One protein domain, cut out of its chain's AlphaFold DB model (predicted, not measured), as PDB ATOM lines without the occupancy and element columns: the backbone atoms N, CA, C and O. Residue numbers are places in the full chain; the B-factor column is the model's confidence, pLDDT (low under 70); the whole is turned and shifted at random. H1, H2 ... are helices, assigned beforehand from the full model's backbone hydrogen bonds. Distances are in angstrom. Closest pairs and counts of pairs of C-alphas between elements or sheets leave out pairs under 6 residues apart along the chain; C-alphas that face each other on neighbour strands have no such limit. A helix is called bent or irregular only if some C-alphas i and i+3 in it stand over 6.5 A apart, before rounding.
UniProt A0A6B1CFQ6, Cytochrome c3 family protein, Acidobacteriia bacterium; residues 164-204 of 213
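Overview. This is residues 164 to 204 of the 213 residues of the protein "Cytochrome c3 family protein" of Acidobacteriia bacterium (UniProt A0A6B1CFQ6). The model is an open, irregular loop of chain with three short, well separated helices: H1 at one end of the long axis, H2 toward the other, and H3 between them along that axis, across the open middle from the long link that joins H1 to H2. After H2 the chain turns and folds back part of the way toward H1, leaving a gap between H1 and H3; residues 165 to 171 stick out at the H1 end. The 41 printed residues hold three named helices, in the order H1, H2, H3, and no named strand; the class is all helix, though only 19 of the 41 residues are in named elements. The whole is loose, with a radius of gyration of the C-alphas of 12.1 A, and elongated, spanning 33 by 21 by 13 A.

Arrangement. The longest helix is H2, residues 181 to 188, and it touches no helix. H3, residues 197 to 203, follows it after a short link of 8 residues; the two helices are apart, with no C-alpha of the one within 8 A of the other. H1, residues 164 to 167, is apart from H2 and also apart from H3. In H2, 3 of 4 pairs of O i and N i+4 are within hydrogen-bond range; in H3 it is 1 of 3, beside 2 of 4 pairs of O i and N i+3. H1 is too short for any O i to N i+4 pair, and its one O i to N i+3 pair is within range.

Along the chain. H2 runs from Arg 181, C-alpha at (166.198, 151.820, 131.915), to Ser 188 and is 12.0 A long from first to last C-alpha. It is neither bent nor irregular, but only just: C-alphas 181 and 184 are 6.2 A apart. H3 runs from Ile 197 to His 203, C-alpha at (182.968, 158.561, 127.434), and measures 9.9 A. H3 is irregular, only just, with C-alphas 198 and 201 at 6.9 A. H1 runs from Cys 164, C-alpha at (177.976, 168.316, 124.273), to Cys 167, and is 5.9 A long.

Size, cuts and confidence. The two C-alphas farthest apart are those of Glu 166 and Lys 191, at 33.1 A, while the first and last printed C-alphas, of Cys 164 and Gly 204, are 13.0 A apart. The link from H1 to H2, residues 168 to 180, is long. Residues 165 to 171, of which 165 to 167 belong to H1, stand free. The printed part has no cut; its mean pLDDT is 84.1, and no printed residue is under 70.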
ATOM      1  N   CYS A 164     179.004 168.798 125.203       85.75
ATOM      2  CA  CYS A 164     177.976 168.316 124.273       85.75
ATOM      3  C   CYS A 164     177.405 169.436 123.375       85.75
ATOM      4  O   CYS A 164     177.364 169.238 122.160       85.75
ATOM      5  N   PRO A 165     177.012 170.618 123.899       88.56
ATOM      6  CA  PRO A 165     176.423 171.693 123.093       88.56
ATOM      7  C   PRO A 165     177.407 172.395 122.144       88.56
ATOM      8  O   PRO A 165     176.980 173.160 121.273       88.56
ATOM      9  N   GLU A 166     178.715 172.155 122.297       88.44
ATOM     10  CA  GLU A 166     179.743 172.694 121.397       88.44
ATOM     11  C   GLU A 166     179.683 172.015 120.025       88.44
ATOM     12  O   GLU A 166     179.877 172.662 118.999       88.44
ATOM     13  N   CYS A 167     179.354 170.719 120.002       90.19
ATOM     14  CA  CYS A 167     179.230 169.930 118.775       90.19
ATOM     15  C   CYS A 167     177.775 169.628 118.415       90.19
ATOM     16  O   CYS A 167     177.463 169.443 117.244       90.19
ATOM     17  N   HIS A 168     176.873 169.574 119.390       91.50
ATOM     18  CA  HIS A 168     175.473 169.234 119.185       91.50
ATOM     19  C   HIS A 168     174.554 170.440 119.340       91.50
ATOM     20  O   HIS A 168     174.833 171.382 120.081       91.50
ATOM     21  N   VAL A 169     173.442 170.429 118.608       91.06
ATOM     22  CA  VAL A 169     172.396 171.439 118.805       91.06
ATOM     23  C   VAL A 169     171.711 171.206 120.151       91.06
ATOM     24  O   VAL A 169     171.595 170.071 120.618       91.06
ATOM     25  N   GLU A 170     171.260 172.281 120.793       85.94
ATOM     26  CA  GLU A 170     170.550 172.175 122.068       85.94
ATOM     27  C   GLU A 170     169.267 171.344 121.904       85.94
ATOM     28  O   GLU A 170     168.554 171.466 120.908       85.94
ATOM     29  N   GLY A 171     168.993 170.467 122.872       82.56
ATOM     30  CA  GLY A 171     167.843 169.560 122.825       82.56
ATOM     31  C   GLY A 171     168.010 168.353 121.895       82.56
ATOM     32  O   GLY A 171     167.056 167.595 121.730       82.56
ATOM     33  N   ALA A 172     169.193 168.140 121.306       86.81
ATOM     34  CA  ALA A 172     169.500 166.903 120.599       86.81
ATOM     35  C   ALA A 172     169.347 165.683 121.523       86.81
ATOM     36  O   ALA A 172     169.872 165.664 122.639       86.81
ATOM     37  N   ASP A 173     168.673 164.639 121.038       87.00
ATOM     38  CA  ASP A 173     168.659 163.345 121.716       87.00
ATOM     39  C   ASP A 173     169.984 162.623 121.447       87.00
ATOM     40  O   ASP A 173     170.189 162.014 120.396       87.00
ATOM     41  N   LEU A 174     170.922 162.782 122.381       84.56
ATOM     42  CA  LEU A 174     172.259 162.184 122.317       84.56
ATOM     43  C   LEU A 174     172.327 160.831 123.019       84.56
ATOM     44  O   LEU A 174     173.384 160.203 123.034       84.56
ATOM     45  N   ARG A 175     171.222 160.390 123.630       84.00
ATOM     46  CA  ARG A 175     171.169 159.118 124.335       84.00
ATOM     47  C   ARG A 175     171.183 157.988 123.304       84.00
ATOM     48  O   ARG A 175     170.252 157.895 122.504       84.00
ATOM     49  N   PRO A 176     172.197 157.108 123.306       83.44
ATOM     50  CA  PRO A 176     172.187 155.971 122.399       83.44
ATOM     51  C   PRO A 176     170.974 155.068 122.669       83.44
ATOM     52  O   PRO A 176     170.507 154.954 123.802       83.44
ATOM     53  N   ALA A 177     170.460 154.404 121.632       82.38
ATOM     54  CA  ALA A 177     169.233 153.605 121.730       82.38
ATOM     55  C   ALA A 177     169.327 152.432 122.725       82.38
ATOM     56  O   ALA A 177     168.305 151.951 123.214       82.38
ATOM     57  N   ASP A 178     170.543 151.968 123.023       80.56
ATOM     58  CA  ASP A 178     170.809 150.914 124.002       80.56
ATOM     59  C   ASP A 178     170.786 151.410 125.457       80.56
ATOM     60  O   ASP A 178     170.693 150.583 126.360       80.56
ATOM     61  N   HIS A 179     170.790 152.726 125.708       85.00
ATOM     62  CA  HIS A 179     170.688 153.320 127.044       85.00
ATOM     63  C   HIS A 179     169.230 153.312 127.537       85.00
ATOM     64  O   HIS A 179     168.612 154.353 127.792       85.00
ATOM     65  N   THR A 180     168.663 152.111 127.657       85.69
ATOM     66  CA  THR A 180     167.340 151.876 128.243       85.69
ATOM     67  C   THR A 180     167.391 151.968 129.771       85.69
ATOM     68  O   THR A 180     168.450 152.143 130.375       85.69
ATOM     69  N   ARG A 181     166.240 151.832 130.441       83.44
ATOM     70  CA  ARG A 181     166.198 151.820 131.915       83.44
ATOM     71  C   ARG A 181     166.996 150.648 132.495       83.44
ATOM     72  O   ARG A 181     167.685 150.807 133.492       83.44
ATOM     73  N   GLU A 182     166.939 149.498 131.835       84.75
ATOM     74  CA  GLU A 182     167.605 148.250 132.217       84.75
ATOM     75  C   GLU A 182     169.109 148.268 131.903       84.75
ATOM     76  O   GLU A 182     169.882 147.476 132.456       84.75
ATOM     77  N   PHE A 183     169.545 149.175 131.021       85.38
ATOM     78  CA  PHE A 183     170.956 149.341 130.693       85.38
ATOM     79  C   PHE A 183     171.763 149.717 131.926       85.38
ATOM     80  O   PHE A 183     172.805 149.122 132.151       85.38
ATOM     81  N   ILE A 184     171.269 150.625 132.772       80.50
ATOM     82  CA  ILE A 184     171.994 151.070 133.973       80.50
ATOM     83  C   ILE A 184     172.338 149.877 134.875       80.50
ATOM     84  O   ILE A 184     173.486 149.737 135.305       80.50
ATOM     85  N   ASP A 185     171.389 148.968 135.096       82.94
ATOM     86  CA  ASP A 185     171.589 147.789 135.943       82.94
ATOM     87  C   ASP A 185     172.551 146.779 135.302       82.94
ATOM     88  O   ASP A 185     173.473 146.262 135.943       82.94
ATOM     89  N   THR A 186     172.364 146.485 134.015       85.81
ATOM     90  CA  THR A 186     173.185 145.498 133.292       85.81
ATOM     91  C   THR A 186     174.599 146.007 132.994       85.81
ATOM     92  O   THR A 186     175.550 145.221 133.013       85.81
ATOM     93  N   HIS A 187     174.755 147.315 132.797       82.44
ATOM     94  CA  HIS A 187     176.023 148.019 132.638       82.44
ATOM     95  C   HIS A 187     176.803 148.046 133.955       82.44
ATOM     96  O   HIS A 187     177.933 147.561 134.003       82.44
ATOM     97  N   SER A 188     176.178 148.510 135.046       77.88
ATOM     98  CA  SER A 188     176.826 148.622 136.366       77.88
ATOM     99  C   SER A 188     177.265 147.268 136.926       77.88
ATOM    100  O   SER A 188     178.245 147.175 137.661       77.88
ATOM    101  N   THR A 189     176.557 146.193 136.565       81.62
ATOM    102  CA  THR A 189     176.890 144.821 136.980       81.62
ATOM    103  C   THR A 189     177.841 144.097 136.023       81.62
ATOM    104  O   THR A 189     178.183 142.940 136.272       81.62
ATOM    105  N   GLY A 190     178.256 144.734 134.920       76.56
ATOM    106  CA  GLY A 190     179.126 144.143 133.895       76.56
ATOM    107  C   GLY A 190     178.480 143.023 133.071       76.56
ATOM    108  O   GLY A 190     179.148 142.395 132.251       76.56
ATOM    109  N   LYS A 191     177.181 142.767 133.258       81.12
ATOM    110  CA  LYS A 191     176.434 141.689 132.590       81.12
ATOM    111  C   LYS A 191     176.070 142.013 131.143       81.12
ATOM    112  O   LYS A 191     175.728 141.104 130.395       81.12
ATOM    113  N   ALA A 192     176.151 143.283 130.750       79.12
ATOM    114  CA  ALA A 192     175.778 143.744 129.417       79.12
ATOM    115  C   ALA A 192     176.742 143.304 128.293       79.12
ATOM    116  O   ALA A 192     176.385 143.418 127.126       79.12
ATOM    117  N   GLY A 193     177.947 142.796 128.606       78.75
ATOM    118  CA  GLY A 193     178.863 142.248 127.591       78.75
ATOM    119  C   GLY A 193     179.271 143.254 126.505       78.75
ATOM    120  O   GLY A 193     179.386 142.890 125.338       78.75
ATOM    121  N   LEU A 194     179.439 144.522 126.885       79.19
ATOM    122  CA  LEU A 194     179.608 145.636 125.953       79.19
ATOM    123  C   LEU A 194     181.010 145.683 125.347       79.19
ATOM    124  O   LEU A 194     182.017 145.481 126.031       79.19
ATOM    125  N   ASP A 195     181.070 146.058 124.074       83.81
ATOM    126  CA  ASP A 195     182.313 146.493 123.459       83.81
ATOM    127  C   ASP A 195     182.638 147.930 123.888       83.81
ATOM    128  O   ASP A 195     181.906 148.873 123.595       83.81
ATOM    129  N   LYS A 196     183.768 148.106 124.575       81.56
ATOM    130  CA  LYS A 196     184.159 149.409 125.125       81.56
ATOM    131  C   LYS A 196     184.595 150.404 124.050       81.56
ATOM    132  O   LYS A 196     184.561 151.604 124.307       81.56
ATOM    133  N   ILE A 197     185.000 149.937 122.865       86.19
ATOM    134  CA  ILE A 197     185.492 150.813 121.790       86.19
ATOM    135  C   ILE A 197     184.372 151.728 121.287       86.19
ATOM    136  O   ILE A 197     184.593 152.924 121.121       86.19
ATOM    137  N   SER A 198     183.152 151.210 121.113       82.88
ATOM    138  CA  SER A 198     182.004 152.032 120.701       82.88
ATOM    139  C   SER A 198     181.575 153.080 121.732       82.88
ATOM    140  O   SER A 198     180.858 154.006 121.375       82.88
ATOM    141  N   CYS A 199     182.018 152.969 122.988       85.44
ATOM    142  CA  CYS A 199     181.697 153.929 124.045       85.44
ATOM    143  C   CYS A 199     182.697 155.097 124.117       85.44
ATOM    144  O   CYS A 199     182.389 156.128 124.711       85.44
ATOM    145  N   GLN A 200     183.883 154.949 123.514       87.38
ATOM    146  CA  GLN A 200     184.952 155.952 123.556       87.38
ATOM    147  C   GLN A 200     184.574 157.330 122.993       87.38
ATOM    148  O   GLN A 200     185.013 158.305 123.602       87.38
ATOM    149  N   PRO A 201     183.778 157.463 121.907       87.38
ATOM    150  CA  PRO A 201     183.417 158.783 121.394       87.38
ATOM    151  C   PRO A 201     182.721 159.662 122.432       87.38
ATOM    152  O   PRO A 201     182.962 160.862 122.482       87.38
ATOM    153  N   CYS A 202     181.887 159.051 123.277       84.31
ATOM    154  CA  CYS A 202     181.108 159.770 124.276       84.31
ATOM    155  C   CYS A 202     181.799 159.788 125.637       84.31
ATOM    156  O   CYS A 202     181.756 160.803 126.307       84.31
ATOM    157  N   HIS A 203     182.439 158.698 126.067       82.12
ATOM    158  CA  HIS A 203     182.968 158.561 127.434       82.12
ATOM    159  C   HIS A 203     184.490 158.709 127.545       82.12
ATOM    160  O   HIS A 203     185.028 158.689 128.650       82.12
ATOM    161  N   GLY A 204     185.197 158.843 126.423       82.06
ATOM    162  CA  GLY A 204     186.654 158.848 126.396       82.06
ATOM    163  C   GLY A 204     187.272 157.472 126.678       82.06
ATOM    164  O   GLY A 204     186.623 156.430 126.592       82.06
TER     165      GLY A 204